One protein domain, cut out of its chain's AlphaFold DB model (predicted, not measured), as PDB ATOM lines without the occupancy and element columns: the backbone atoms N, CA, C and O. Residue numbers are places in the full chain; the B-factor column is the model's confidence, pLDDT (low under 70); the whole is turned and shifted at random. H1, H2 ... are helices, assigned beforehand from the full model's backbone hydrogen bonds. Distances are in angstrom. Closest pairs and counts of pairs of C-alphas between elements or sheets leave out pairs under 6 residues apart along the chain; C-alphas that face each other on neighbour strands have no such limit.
ATOM      1  N   GLY A   6     117.422 132.569  96.279       79.19
ATOM      2  CA  GLY A   6     117.094 131.604  95.222       79.19
ATOM      3  C   GLY A   6     115.587 131.415  94.985       79.19
ATOM      4  O   GLY A   6     115.119 131.653  93.872       79.19
ATOM      5  N   PRO A   7     114.791 131.046  96.007       83.75
ATOM      6  CA  PRO A   7     113.344 130.911  95.847       83.75
ATOM      7  C   PRO A   7     112.645 132.203  95.393       83.75
ATOM      8  O   PRO A   7     111.665 132.128  94.655       83.75
ATOM      9  N   ARG A   8     113.149 133.388  95.776       79.50
ATOM     10  CA  ARG A   8     112.604 134.670  95.293       79.50
ATOM     11  C   ARG A   8     112.809 134.830  93.786       79.50
ATOM     12  O   ARG A   8     111.862 135.176  93.095       79.50
ATOM     13  N   VAL A   9     113.998 134.511  93.267       81.38
ATOM     14  CA  VAL A   9     114.267 134.547  91.816       81.38
ATOM     15  C   VAL A   9     113.353 133.578  91.065       81.38
ATOM     16  O   VAL A   9     112.775 133.947  90.047       81.38
ATOM     17  N   VAL A  10     113.164 132.361  91.582       85.25
ATOM     18  CA  VAL A  10     112.248 131.379  90.976       85.25
ATOM     19  C   VAL A  10     110.812 131.908  90.943       85.25
ATOM     20  O   VAL A  10     110.144 131.783  89.920       85.25
ATOM     21  N   ALA A  11     110.347 132.533  92.027       86.94
ATOM     22  CA  ALA A  11     109.031 133.162  92.066       86.94
ATOM     23  C   ALA A  11     108.885 134.253  90.990       86.94
ATOM     24  O   ALA A  11     107.902 134.234  90.251       86.94
ATOM     25  N   GLU A  12     109.874 135.137  90.842       83.62
ATOM     26  CA  GLU A  12     109.841 136.194  89.821       83.62
ATOM     27  C   GLU A  12     109.881 135.626  88.390       83.62
ATOM     28  O   GLU A  12     109.173 136.115  87.513       83.62
ATOM     29  N   VAL A  13     110.624 134.541  88.137       86.00
ATOM     30  CA  VAL A  13     110.617 133.854  86.829       86.00
ATOM     31  C   VAL A  13     109.242 133.260  86.520       86.00
ATOM     32  O   VAL A  13     108.757 133.374  85.395       86.00
ATOM     33  N   ILE A  14     108.589 132.643  87.505       90.25
ATOM     34  CA  ILE A  14     107.237 132.093  87.335       90.25
ATOM     35  C   ILE A  14     106.235 133.213  87.051       90.25
ATOM     36  O   ILE A  14     105.403 133.077  86.152       90.25
ATOM     37  N   ASP A  15     106.329 134.324  87.777       88.88
ATOM     38  CA  ASP A  15     105.475 135.486  87.551       88.88
ATOM     39  C   ASP A  15     105.710 136.115  86.175       88.88
ATOM     40  O   ASP A  15     104.745 136.460  85.491       88.88
ATOM     41  N   LEU A  16     106.963 136.176  85.719       88.00
ATOM     42  CA  LEU A  16     107.319 136.622  84.378       88.00
ATOM     43  C   LEU A  16     106.679 135.725  83.310       88.00
ATOM     44  O   LEU A  16     106.034 136.232  82.395       88.00
ATOM     45  N   ILE A  17     106.802 134.402  83.438       92.19
ATOM     46  CA  ILE A  17     106.214 133.443  82.490       92.19
ATOM     47  C   ILE A  17     104.689 133.581  82.451       92.19
ATOM     48  O   ILE A  17     104.110 133.672  81.368       92.19
ATOM     49  N   ALA A  18     104.034 133.629  83.613       92.75
ATOM     50  CA  ALA A  18     102.584 133.772  83.699       92.75
ATOM     51  C   ALA A  18     102.102 135.086  83.063       92.75
ATOM     52  O   ALA A  18     101.130 135.094  82.304       92.75
ATOM     53  N   MET A  19     102.810 136.187  83.321       92.69
ATOM     54  CA  MET A  19     102.504 137.489  82.740       92.69
ATOM     55  C   MET A  19     102.676 137.481  81.215       92.69
ATOM     56  O   MET A  19     101.771 137.910  80.501       92.69
ATOM     57  N   TRP A  20     103.788 136.951  80.700       92.19
ATOM     58  CA  TRP A  20     104.023 136.854  79.256       92.19
ATOM     59  C   TRP A  20     102.997 135.967  78.560       92.19
ATOM     60  O   TRP A  20     102.520 136.325  77.486       92.19
ATOM     61  N   PHE A  21     102.603 134.856  79.181       95.44
ATOM     62  CA  PHE A  21     101.545 134.002  78.656       95.44
ATOM     63  C   PHE A  21     100.226 134.772  78.494       95.44
ATOM     64  O   PHE A  21      99.615 134.726  77.428       95.44
ATOM     65  N   LEU A  22      99.816 135.540  79.509       94.88
ATOM     66  CA  LEU A  22      98.605 136.366  79.444       94.88
ATOM     67  C   LEU A  22      98.710 137.476  78.390       94.88
ATOM     68  O   LEU A  22      97.745 137.723  77.666       94.88
ATOM     69  N   ILE A  23      99.866 138.130  78.271       95.19
ATOM     70  CA  ILE A  23     100.107 139.172  77.263       95.19
ATOM     71  C   ILE A  23     100.027 138.589  75.850       95.19
ATOM     72  O   ILE A  23      99.351 139.154  74.996       95.19
ATOM     73  N   VAL A  24     100.663 137.445  75.599       95.38
ATOM     74  CA  VAL A  24     100.643 136.796  74.282       95.38
ATOM     75  C   VAL A  24      99.242 136.290  73.945       95.38
ATOM     76  O   VAL A  24      98.774 136.504  72.828       95.38
ATOM     77  N   ALA A  25      98.541 135.673  74.899       96.88
ATOM     78  CA  ALA A  25      97.178 135.192  74.690       96.88
ATOM     79  C   ALA A  25      96.207 136.343  74.385       96.88
ATOM     80  O   ALA A  25      95.441 136.280  73.424       96.88
ATOM     81  N   SER A  26      96.261 137.415  75.180       96.50
ATOM     82  CA  SER A  26      95.408 138.592  74.989       96.50
ATOM     83  C   SER A  26      95.747 139.342  73.697       96.50
ATOM     84  O   SER A  26      94.844 139.627  72.916       96.50
ATOM     85  N   GLY A  27      97.032 139.568  73.413       96.56
ATOM     86  CA  GLY A  27      97.502 140.202  72.182       96.56
ATOM     87  C   GLY A  27      97.159 139.404  70.924       96.56
ATOM     88  O   GLY A  27      96.667 139.981  69.957       96.56
ATOM     89  N   GLY A  28      97.332 138.080  70.944       95.81
ATOM     90  CA  GLY A  28      96.926 137.203  69.843       95.81
ATOM     91  C   GLY A  28      95.416 137.241  69.598       95.81
ATOM     92  O   GLY A  28      94.979 137.331  68.453       95.81
ATOM     93  N   GLY A  29      94.616 137.261  70.670       96.44
ATOM     94  CA  GLY A  29      93.166 137.442  70.586       96.44
ATOM     95  C   GLY A  29      92.772 138.790  69.979       96.44
ATOM     96  O   GLY A  29      91.956 138.839  69.060       96.44
ATOM     97  N   THR A  30      93.383 139.886  70.438       96.75
ATOM     98  CA  THR A  30      93.156 141.230  69.885       96.75
ATOM     99  C   THR A  30      93.532 141.303  68.409       96.75
ATOM    100  O   THR A  30      92.761 141.841  67.619       96.75
ATOM    101  N   TRP A  31      94.673 140.726  68.024       96.88
ATOM    102  CA  TRP A  31      95.115 140.679  66.632       96.88
ATOM    103  C   TRP A  31      94.127 139.911  65.747       96.88
ATOM    104  O   TRP A  31      93.705 140.424  64.714       96.88
ATOM    105  N   ALA A  32      93.688 138.726  66.183       97.31
ATOM    106  CA  ALA A  32      92.735 137.907  65.434       97.31
ATOM    107  C   ALA A  32      91.391 138.623  65.221       97.31
ATOM    108  O   ALA A  32      90.846 138.605  64.117       97.31
ATOM    109  N   VAL A  33      90.873 139.292  66.257       97.69
ATOM    110  CA  VAL A  33      89.635 140.080  66.158       97.69
ATOM    111  C   VAL A  33      89.816 141.269  65.217       97.69
ATOM    112  O   VAL A  33      88.969 141.493  64.358       97.69
ATOM    113  N   ALA A  34      90.917 142.010  65.347       96.81
ATOM    114  CA  ALA A  34      91.198 143.179  64.520       96.81
ATOM    115  C   ALA A  34      91.327 142.818  63.030       96.81
ATOM    116  O   ALA A  34      90.754 143.503  62.181       96.81
ATOM    117  N   ALA A  35      91.992 141.699  62.726       94.56
ATOM    118  CA  ALA A  35      92.084 141.152  61.376       94.56
ATOM    119  C   ALA A  35      90.704 140.745  60.828       94.56
ATOM    120  O   ALA A  35      90.376 141.060  59.686       94.56
ATOM    121  N   ALA A  36      89.863 140.103  61.648       96.62
ATOM    122  CA  ALA A  36      88.530 139.659  61.238       96.62
ATOM    123  C   ALA A  36      87.572 140.816  60.900       96.62
ATOM    124  O   ALA A  36      86.694 140.652  60.055       96.62
ATOM    125  N   VAL A  37      87.735 141.981  61.536       96.81
ATOM    126  CA  VAL A  37      86.890 143.166  61.298       96.81
ATOM    127  C   VAL A  37      87.527 144.194  60.353       96.81
ATOM    128  O   VAL A  37      86.966 145.269  60.155       96.81
ATOM    129  N   GLY A  38      88.683 143.878  59.759       96.06
ATOM    130  CA  GLY A  38      89.345 144.731  58.768       96.06
ATOM    131  C   GLY A  38      89.944 146.020  59.338       96.06
ATOM    132  O   GLY A  38      90.001 147.032  58.638       96.06
ATOM    133  N   VAL A  39      90.377 146.015  60.603       96.94
ATOM    134  CA  VAL A  39      91.117 147.144  61.186       96.94
ATOM    135  C   VAL A  39      92.464 147.295  60.474       96.94
ATOM    136  O   VAL A  39      93.131 146.310  60.163       96.94
ATOM    137  N   SER A  40      92.882 148.536  60.218       97.06
ATOM    138  CA  SER A  40      94.172 148.803  59.581       97.06
ATOM    139  C   SER A  40      95.342 148.322  60.446       97.06
ATOM    140  O   SER A  40      95.331 148.485  61.666       97.06
ATOM    141  N   GLU A  41      96.389 147.788  59.811       94.12
ATOM    142  CA  GLU A  41      97.583 147.267  60.500       94.12
ATOM    143  C   GLU A  41      98.164 148.220  61.565       94.12
ATOM    144  O   GLU A  41      98.411 147.771  62.687       94.12
ATOM    145  N   PRO A  42      98.313 149.543  61.313       97.19
ATOM    146  CA  PRO A  42      98.830 150.456  62.335       97.19
ATOM    147  C   PRO A  42      97.950 150.514  63.589       97.19
ATOM    148  O   PRO A  42      98.457 150.581  64.709       97.19
ATOM    149  N   VAL A  43      96.626 150.467  63.414       96.62
ATOM    150  CA  VAL A  43      95.670 150.497  64.527       96.62
ATOM    151  C   VAL A  43      95.669 149.156  65.255       96.62
ATOM    152  O   VAL A  43      95.666 149.140  66.485       96.62
ATOM    153  N   THR A  44      95.756 148.036  64.534       95.56
ATOM    154  CA  THR A  44      95.879 146.696  65.123       95.56
ATOM    155  C   THR A  44      97.102 146.595  66.029       95.56
ATOM    156  O   THR A  44      96.980 146.175  67.181       95.56
ATOM    157  N   VAL A  45      98.271 147.044  65.562       95.88
ATOM    158  CA  VAL A  45      99.503 147.057  66.369       95.88
ATOM    159  C   VAL A  45      99.330 147.920  67.619       95.88
ATOM    160  O   VAL A  45      99.674 147.481  68.717       95.88
ATOM    161  N   MET A  46      98.742 149.114  67.487       97.00
ATOM    162  CA  MET A  46      98.482 149.994  68.630       97.00
ATOM    163  C   MET A  46      97.563 149.332  69.669       97.00
ATOM    164  O   MET A  46      97.837 149.414  70.867       97.00
ATOM    165  N   LEU A  47      96.504 148.644  69.230       96.38
ATOM    166  CA  LEU A  47      95.580 147.929  70.112       96.38
ATOM    167  C   LEU A  47      96.260 146.761  70.827       96.38
ATOM    168  O   LEU A  47      96.099 146.622  72.036       96.38
ATOM    169  N   VAL A  48      97.047 145.952  70.118       96.19
ATOM    170  CA  VAL A  48      97.775 144.816  70.706       96.19
ATOM    171  C   VAL A  48      98.755 145.293  71.779       96.19
ATOM    172  O   VAL A  48      98.782 144.735  72.877       96.19
ATOM    173  N   VAL A  49      99.516 146.357  71.504       95.56
ATOM    174  CA  VAL A  49     100.448 146.948  72.479       95.56
ATOM    175  C   VAL A  49      99.695 147.517  73.681       95.56
ATOM    176  O   VAL A  49     100.080 147.257  74.822       95.56
ATOM    177  N   ALA A  50      98.604 148.252  73.451       95.88
ATOM    178  CA  ALA A  50      97.797 148.818  74.526       95.88
ATOM    179  C   ALA A  50      97.189 147.723  75.416       95.88
ATOM    180  O   ALA A  50      97.263 147.818  76.642       95.88
ATOM    181  N   VAL A  51      96.631 146.663  74.826       96.94
ATOM    182  CA  VAL A  51      96.079 145.519  75.566       96.94
ATOM    183  C   VAL A  51      97.177 144.814  76.357       96.94
ATOM    184  O   VAL A  51      97.021 144.633  77.562       96.94
ATOM    185  N   GLY A  52      98.311 144.495  75.729       94.62
ATOM    186  CA  GLY A  52      99.434 143.836  76.398       94.62
ATOM    187  C   GLY A  52      99.963 144.628  77.597       94.62
ATOM    188  O   GLY A  52     100.141 144.068  78.679       94.62
ATOM    189  N   ALA A  53     100.136 145.946  77.452       92.62
ATOM    190  CA  ALA A  53     100.568 146.813  78.547       92.62
ATOM    191  C   ALA A  53      99.561 146.826  79.712       92.62
ATOM    192  O   ALA A  53      99.951 146.673  80.871       92.62
ATOM    193  N   ASN A  54      98.262 146.948  79.414       93.75
ATOM    194  CA  ASN A  54      97.211 146.927  80.435       93.75
ATOM    195  C   ASN A  54      97.112 145.569  81.140       93.75
ATOM    196  O   ASN A  54      96.905 145.529  82.351       93.75
ATOM    197  N   VAL A  55      97.298 144.463  80.417       95.19
ATOM    198  CA  VAL A  55      97.311 143.113  80.996       95.19
ATOM    199  C   VAL A  55      98.510 142.924  81.922       95.19
ATOM    200  O   VAL A  55      98.330 142.437  83.036       95.19
ATOM    201  N   GLY A  56      99.708 143.354  81.516       90.69
ATOM    202  CA  GLY A  56     100.906 143.272  82.358       90.69
ATOM    203  C   GLY A  56     100.773 144.085  83.650       90.69
ATOM    204  O   GLY A  56     100.957 143.557  84.749       90.69
ATOM    205  N   VAL A  57     100.366 145.355  83.535       91.06
ATOM    206  CA  VAL A  57     100.122 146.223  84.700       91.06
ATOM    207  C   VAL A  57      98.997 145.658  85.568       91.06
ATOM    208  O   VAL A  57      99.135 145.585  86.790       91.06
ATOM    209  N   GLY A  58      97.900 145.219  84.949       90.94
ATOM    210  CA  GLY A  58      96.748 144.641  85.630       90.94
ATOM    211  C   GLY A  58      97.109 143.391  86.429       90.94
ATOM    212  O   GLY A  58      96.747 143.309  87.601       90.94
ATOM    213  N   TYR A  59      97.874 142.460  85.846       90.19
ATOM    214  CA  TYR A  59      98.342 141.245  86.520       90.19
ATOM    215  C   TYR A  59      99.061 141.586  87.829       90.19
ATOM    216  O   TYR A  59      98.690 141.090  88.894       90.19
ATOM    217  N   LEU A  60     100.038 142.494  87.777       87.00
ATOM    218  CA  LEU A  60     100.822 142.860  88.953       87.00
ATOM    219  C   LEU A  60      99.988 143.653  89.965       87.00
ATOM    220  O   LEU A  60      99.984 143.305  91.145       87.00
ATOM    221  N   VAL A  61      99.246 144.676  89.540       88.19
ATOM    222  CA  VAL A  61      98.494 145.548  90.458       88.19
ATOM    223  C   VAL A  61      97.343 144.801  91.136       88.19
ATOM    224  O   VAL A  61      97.187 144.912  92.352       88.19
ATOM    225  N   ILE A  62      96.565 144.011  90.391       88.81
ATOM    226  CA  ILE A  62      95.398 143.294  90.927       88.81
ATOM    227  C   ILE A  62      95.844 142.181  91.877       88.81
ATOM    228  O   ILE A  62      95.297 142.063  92.977       88.81
ATOM    229  N   LEU A  63      96.856 141.384  91.514       87.56
ATOM    230  CA  LEU A  63      97.313 140.287  92.374       87.56
ATOM    231  C   LEU A  63      97.976 140.790  93.658       87.56
ATOM    232  O   LEU A  63      97.781 140.198  94.721       87.56
ATOM    233  N   HIS A  64      98.688 141.914  93.599       83.69
ATOM    234  CA  HIS A  64      99.238 142.544  94.795       83.69
ATOM    235  C   HIS A  64      98.154 143.189  95.674       83.69
ATOM    236  O   HIS A  64      98.236 143.084  96.899       83.69
ATOM    237  N   ALA A  65      97.138 143.826  95.082       78.44
ATOM    238  CA  ALA A  65      96.090 144.518  95.833       78.44
ATOM    239  C   ALA A  65      95.041 143.566  96.436       78.44
ATOM    240  O   ALA A  65      94.763 143.614  97.635       78.44
ATOM    241  N   HIS A  66      94.474 142.669  95.626       77.38
ATOM    242  CA  HIS A  66      93.434 141.731  96.058       77.38
ATOM    243  C   HIS A  66      93.996 140.394  96.538       77.38
ATOM    244  O   HIS A  66      93.532 139.853  97.541       77.38
ATOM    245  N   GLY A  67      94.995 139.855  95.840       72.56
ATOM    246  CA  GLY A  67      95.515 138.512  96.101       72.56
ATOM    247  C   GLY A  67      96.543 138.430  97.228       72.56
ATOM    248  O   GLY A  67      96.872 137.320  97.643       72.56
ATOM    249  N   ARG A  68      97.080 139.574  97.692       79.56
ATOM    250  CA  ARG A  68      98.265 139.706  98.576       79.56
ATOM    251  C   ARG A  68      99.540 139.065  98.021       79.56
ATOM    252  O   ARG A  68     100.598 139.196  98.627       79.56
ATOM    253  N   GLN A  69      99.448 138.333  96.919       84.25
ATOM    254  CA  GLN A  69     100.472 137.453  96.387       84.25
ATOM    255  C   GLN A  69     100.234 137.272  94.893       84.25
ATOM    256  O   GLN A  69      99.108 137.022  94.457       84.25
ATOM    257  N   THR A  70     101.317 137.343  94.136       86.62
ATOM    258  CA  THR A  70     101.387 136.855  92.760       86.62
ATOM    259  C   THR A  70     101.532 135.328  92.746       86.62
ATOM    260  O   THR A  70     101.701 134.704  93.800       86.62
ATOM    261  N   LEU A  71     101.420 134.696  91.574       87.00
ATOM    262  CA  LEU A  71     101.491 133.235  91.457       87.00
ATOM    263  C   LEU A  71     102.837 132.688  91.945       87.00
ATOM    264  O   LEU A  71     102.858 131.743  92.732       87.00
ATOM    265  N   GLY A  72     103.945 133.319  91.564       82.75
ATOM    266  CA  GLY A  72     105.277 132.961  92.045       82.75
ATOM    267  C   GLY A  72     105.397 133.104  93.562       82.75
ATOM    268  O   GLY A  72     105.876 132.202  94.251       82.75
ATOM    269  N   LYS A  73     104.882 134.205  94.120       84.19
ATOM    270  CA  LYS A  73     104.930 134.477  95.568       84.19
ATOM    271  C   LYS A  73     104.091 133.502  96.392       84.19
ATOM    272  O   LYS A  73     104.470 133.189  97.520       84.19
ATOM    273  N   ARG A  74     103.001 132.966  95.830       86.50
ATOM    274  CA  ARG A  74     102.214 131.886  96.452       86.50
ATOM    275  C   ARG A  74     103.038 130.620  96.656       86.50
ATOM    276  O   ARG A  74     102.940 130.015  97.717       86.50
ATOM    277  N   ILE A  75     103.871 130.251  95.681       85.00
ATOM    278  CA  ILE A  75     104.690 129.028  95.728       85.00
ATOM    279  C   ILE A  75     105.706 129.085  96.871       85.00
ATOM    280  O   ILE A  75     105.925 128.089  97.554       85.00
ATOM    281  N   ILE A  76     106.284 130.260  97.121       85.69
ATOM    282  CA  ILE A  76     107.263 130.466  98.199       85.69
ATOM    283  C   ILE A  76     106.635 130.925  99.525       85.69
ATOM    284  O   ILE A  76     107.357 131.214 100.478       85.69
ATOM    285  N   GLY A  77     105.304 131.039  99.596       84.88
ATOM    286  CA  GLY A  77     104.586 131.486 100.793       84.88
ATOM    287  C   GLY A  77     104.809 132.958 101.172       84.88
ATOM    288  O   GLY A  77     104.556 133.340 102.312       84.88
ATOM    289  N   ALA A  78     105.275 133.805 100.248       83.12
ATOM    290  CA  ALA A  78     105.581 135.210 100.518       83.12
ATOM    291  C   ALA A  78     104.337 136.091 100.356       83.12
ATOM    292  O   ALA A  78     103.734 136.113  99.289       83.12
ATOM    293  N   THR A  79     103.926 136.827 101.389       84.69
ATOM    294  CA  THR A  79     102.772 137.748 101.340       84.69
ATOM    295  C   THR A  79     103.196 139.206 101.281       84.69
ATOM    296  O   THR A  79     104.045 139.639 102.056       84.69
ATOM    297  N   VAL A  80     102.532 139.988 100.435       83.12
ATOM    298  CA  VAL A  80     102.635 141.445 100.407       83.12
ATOM    299  C   VAL A  80     101.549 142.039 101.293       83.12
ATOM    300  O   VAL A  80     100.349 141.834 101.085       83.12
ATOM    301  N   THR A  81     101.986 142.776 102.307       86.62
ATOM    302  CA  THR A  81     101.119 143.440 103.277       86.62
ATOM    303  C   THR A  81     101.599 144.859 103.534       86.62
ATOM    304  O   THR A  81     102.718 145.228 103.178       86.62
ATOM    305  N   ASP A  82     100.757 145.667 104.166       85.31
ATOM    306  CA  ASP A  82     101.223 146.901 104.787       85.31
ATOM    307  C   ASP A  82     101.941 146.637 106.128       85.31
ATOM    308  O   ASP A  82     102.130 145.492 106.551       85.31
ATOM    309  N   MET A  83     102.320 147.726 106.805       86.62
ATOM    310  CA  MET A  83     102.979 147.726 108.119       86.62
ATOM    311  C   MET A  83     102.100 147.142 109.242       86.62
ATOM    312  O   MET A  83     102.598 146.848 110.323       86.62
ATOM    313  N   HIS A  84     100.798 146.981 109.000       89.44
ATOM    314  CA  HIS A  84      99.806 146.469 109.945       89.44
ATOM    315  C   HIS A  84      99.251 145.102 109.517       89.44
ATOM    316  O   HIS A  84      98.187 144.700 109.987       89.44
ATOM    317  N   LEU A  85      99.952 144.388 108.624       83.69
ATOM    318  CA  LEU A  85      99.564 143.073 108.104       83.69
ATOM    319  C   LEU A  85      98.213 143.064 107.365       83.69
ATOM    320  O   LEU A  85      97.541 142.030 107.305       83.69
ATOM    321  N   ARG A  86      97.809 144.182 106.759       86.12
ATOM    322  CA  ARG A  86      96.600 144.303 105.926       86.12
ATOM    323  C   ARG A  86      96.936 144.189 104.440       86.12
ATOM    324  O   ARG A  86      98.097 144.286 104.038       86.12
ATOM    325  N   THR A  87      95.916 143.943 103.620       86.50
ATOM    326  CA  THR A  87      96.018 144.031 102.157       86.50
ATOM    327  C   THR A  87      96.355 145.463 101.746       86.50
ATOM    328  O   THR A  87      95.924 146.428 102.377       86.50
ATOM    329  N   ILE A  88      97.139 145.616 100.680       88.38
ATOM    330  CA  ILE A  88      97.426 146.934 100.115       88.38
ATOM    331  C   ILE A  88      96.340 147.319  99.106       88.38
ATOM    332  O   ILE A  88      95.821 146.476  98.387       88.38
ATOM    333  N   GLY A  89      95.985 148.602  99.037       87.81
ATOM    334  CA  GLY A  89      95.073 149.096  98.001       87.81
ATOM    335  C   GLY A  89      95.745 149.195  96.625       87.81
ATOM    336  O   GLY A  89      96.972 149.271  96.529       87.81
ATOM    337  N   HIS A  90      94.935 149.290  95.566       86.75
ATOM    338  CA  HIS A  90      95.388 149.389  94.170       86.75
ATOM    339  C   HIS A  90      96.410 150.511  93.932       86.75
ATOM    340  O   HIS A  90      97.424 150.283  93.281       86.75
ATOM    341  N   GLY A  91      96.210 151.697  94.520       87.06
ATOM    342  CA  GLY A  91      97.156 152.812  94.376       87.06
ATOM    343  C   GLY A  91      98.540 152.515  94.965       87.06
ATOM    344  O   GLY A  91      99.557 152.839  94.358       87.06
ATOM    345  N   ARG A  92      98.603 151.825  96.114       86.62
ATOM    346  CA  ARG A  92      99.880 151.409  96.723       86.62
ATOM    347  C   ARG A  92     100.540 150.277  95.938       86.62
ATOM    348  O   ARG A  92     101.763 150.253  95.840       86.62
ATOM    349  N   ALA A  93      99.748 149.369  95.371       86.88
ATOM    350  CA  ALA A  93     100.251 148.325  94.481       86.88
ATOM    351  C   ALA A  93     100.834 148.914  93.182       86.88
ATOM    352  O   ALA A  93     101.908 148.499  92.757       86.88
ATOM    353  N   LEU A  94     100.198 149.938  92.606       88.50
ATOM    354  CA  LEU A  94     100.729 150.659  91.449       88.50
ATOM    355  C   LEU A  94     102.011 151.430  91.789       88.50
ATOM    356  O   LEU A  94     102.994 151.335  91.061       88.50
ATOM    357  N   ALA A  95     102.040 152.146  92.916       88.31
ATOM    358  CA  ALA A  95     103.249 152.836  93.370       88.31
ATOM    359  C   ALA A  95     104.418 151.859  93.588       88.31
ATOM    360  O   ALA A  95     105.560 152.179  93.266       88.31
ATOM    361  N   ARG A  96     104.131 150.647  94.081       86.00
ATOM    362  CA  ARG A  96     105.117 149.568  94.196       86.00
ATOM    363  C   ARG A  96     105.662 149.153  92.830       86.00
ATOM    364  O   ARG A  96     106.874 149.059  92.697       86.00
ATOM    365  N   LEU A  97     104.793 148.952  91.838       85.50
ATOM    366  CA  LEU A  97     105.212 148.619  90.475       85.50
ATOM    367  C   LEU A  97     106.122 149.704  89.882       85.50
ATOM    368  O   LEU A  97     107.152 149.397  89.295       85.50
ATOM    369  N   ILE A  98     105.782 150.979  90.080       86.00
ATOM    370  CA  ILE A  98     106.612 152.101  89.621       86.00
ATOM    371  C   ILE A  98     107.974 152.095  90.325       86.00
ATOM    372  O   ILE A  98     108.996 152.285  89.671       86.00
ATOM    373  N   ALA A  99     108.005 151.856  91.637       84.50
ATOM    374  CA  ALA A  99     109.251 151.764  92.394       84.50
ATOM    375  C   ALA A  99     110.131 150.589  91.931       84.50
ATOM    376  O   ALA A  99     111.351 150.716  91.897       84.50
ATOM    377  N   GLU A 100     109.516 149.472  91.546       79.44
ATOM    378  CA  GLU A 100     110.193 148.295  90.997       79.44
ATOM    379  C   GLU A 100     110.767 148.559  89.598       79.44
ATOM    380  O   GLU A 100     111.919 148.239  89.321       79.44
ATOM    381  N   ILE A 101     110.020 149.246  88.733       81.44
ATOM    382  CA  ILE A 101     110.539 149.699  87.435       81.44
ATOM    383  C   ILE A 101     111.702 150.679  87.646       81.44
ATOM    384  O   ILE A 101     112.748 150.548  87.016       81.44
ATOM    385  N   ALA A 102     111.551 151.638  88.565       80.81
ATOM    386  CA  ALA A 102     112.588 152.614  88.878       80.81
ATOM    387  C   ALA A 102     113.859 151.965  89.450       80.81
ATOM    388  O   ALA A 102     114.958 152.419  89.138       80.81
ATOM    389  N   SER A 103     113.732 150.894  90.242       72.44
ATOM    390  CA  SER A 103     114.882 150.141  90.755       72.44
ATOM    391  C   SER A 103     115.543 149.253  89.693       72.44
ATOM    392  O   SER A 103     116.735 148.961  89.803       72.44
ATOM    393  N   ALA A 104     114.813 148.865  88.644       69.31
ATOM    394  CA  ALA A 104     115.347 148.120  87.507       69.31
ATOM    395  C   ALA A 104     116.069 149.007  86.468       69.31
ATOM    396  O   ALA A 104     116.957 148.517  85.771       69.31
ATOM    397  N   LEU A 105     115.747 150.304  86.373       71.38
ATOM    398  CA  LEU A 105     116.380 151.246  85.433       71.38
ATOM    399  C   LEU A 105     117.911 151.392  85.579       71.38
ATOM    400  O   LEU A 105     118.589 151.397  84.547       71.38
ATOM    401  N   PRO A 106     118.503 151.494  86.787       67.31
ATOM    402  CA  PRO A 106     119.955 151.444  86.930       67.31
ATOM    403  C   PRO A 106     120.445 150.005  86.703       67.31
ATOM    404  O   PRO A 106     120.602 149.232  87.642       67.31
ATOM    405  N   LEU A 107     120.681 149.636  85.439       60.19
ATOM    406  CA  LEU A 107     121.352 148.393  85.019       60.19
ATOM    407  C   LEU A 107     120.747 147.089  85.585       60.19
ATOM    408  O   LEU A 107     121.482 146.135  85.828       60.19
ATOM    409  N   TYR A 108     119.431 147.024  85.821       56.75
ATOM    410  CA  TYR A 108     118.768 145.885  86.480       56.75
ATOM    411  C   TYR A 108     119.321 145.547  87.882       56.75
ATOM    412  O   TYR A 108     119.046 144.470  88.413       56.75
ATOM    413  N   LEU A 109     120.058 146.464  88.526       56.69
ATOM    414  CA  LEU A 109     120.681 146.240  89.838       56.69
ATOM    415  C   LEU A 109     119.646 145.948  90.934       56.69
ATOM    416  O   LEU A 109     119.927 145.162  91.838       56.69
ATOM    417  N   GLY A 110     118.427 146.489  90.824       58.22
ATOM    418  CA  GLY A 110     117.316 146.158  91.723       58.22
ATOM    419  C   GLY A 110     116.935 144.670  91.730       58.22
ATOM    420  O   GLY A 110     116.600 144.141  92.787       58.22
ATOM    421  N   ASN A 111     117.067 143.973  90.594       58.66
ATOM    422  CA  ASN A 111     116.799 142.532  90.484       58.66
ATOM    423  C   ASN A 111     117.970 141.667  90.959       58.66
ATOM    424  O   ASN A 111     117.785 140.488  91.253       58.66
ATOM    425  N   LEU A 112     119.172 142.242  91.036       60.75
ATOM    426  CA  LEU A 112     120.347 141.562  91.568       60.75
ATOM    427  C   LEU A 112     120.392 141.644  93.095       60.75
ATOM    428  O   LEU A 112     120.986 140.765  93.710       60.75
ATOM    429  N   TRP A 113     119.722 142.627  93.719       62.72
ATOM    430  CA  TRP A 113     119.778 142.820  95.175       62.72
ATOM    431  C   TRP A 113     119.461 141.567  96.010       62.72
ATOM    432  O   TRP A 113     120.176 141.304  96.977       62.72
ATOM    433  N   PRO A 114     118.469 140.737  95.636       63.47
ATOM    434  CA  PRO A 114     118.212 139.490  96.335       63.47
ATOM    435  C   PRO A 114     119.413 138.544  96.367       63.47
ATOM    436  O   PRO A 114     119.557 137.870  97.372       63.47
ATOM    437  N   LEU A 115     120.290 138.491  95.349       63.19
ATOM    438  CA  LEU A 115     121.429 137.551  95.320       63.19
ATOM    439  C   LEU A 115     122.413 137.736  96.480       63.19
ATOM    440  O   LEU A 115     123.103 136.782  96.833       63.19
ATOM    441  N   TRP A 116     122.501 138.942  97.039       64.81
ATOM    442  CA  TRP A 116     123.443 139.266  98.109       64.81
ATOM    443  C   TRP A 116     122.832 139.161  99.518       64.81
ATOM    444  O   TRP A 116     123.544 139.383 100.494       64.81
ATOM    445  N   ASP A 117     121.542 138.829  99.630       63.25
ATOM    446  CA  ASP A 117     120.841 138.631 100.905       63.25
ATOM    447  C   ASP A 117     120.963 137.135 101.305       63.25
ATOM    448  O   ASP A 117     120.513 136.280 100.526       63.25
TER     449      ASP A 117
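This is residues 6 to 117 of the 118 residues of the protein "RDD domain-containing protein" of Nitriliruptor sp (UniProt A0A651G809). A long hairpin of two helices, H1 and H2, makes the long axis; at its open end H4 crosses the end of H2, short H3 packs on H1, and H5 turns off H4. The printed part has 112 residues with five named helices, H1 to H5 in order, all helix. It is loose, radius of gyration of the C-alphas 16.5 A, spanning 52 by 31 by 24 A.

H1, residues 6 to 36, and H2, residues 41 to 65, touch as a hairpin, closest C-alphas Ile 23 and Gly 52, 4.8 A. H3, residues 71 to 75, touches H1, closest C-alphas Gly 72 and Ala 11, 3.8 A. H4, residues 90 to 104, touches H2 with closest C-alphas Ala 93 and Val 61, 5.2 A, at 72 degrees, only just about perpendicular. H5, residues 109 to 116, touches H4 only at the corner, closest C-alphas Gly 110 and Ser 103, 4.8 A. Every O i to N i+4 pair is within hydrogen-bond range in H1 to H4; H5 has 1 of 4, and 3 of 5 O i to N i+3.

H1 runs 45.1 A from C-alpha 6 at (117.094, 131.604, 95.222), H2 35.5 A. H5 ends at C-alpha 116, (123.443, 139.266, 98.109).

The printed part has no cut; the link H3 to H4 is long. Residues 104 and 106 to 117 have pLDDT under 70.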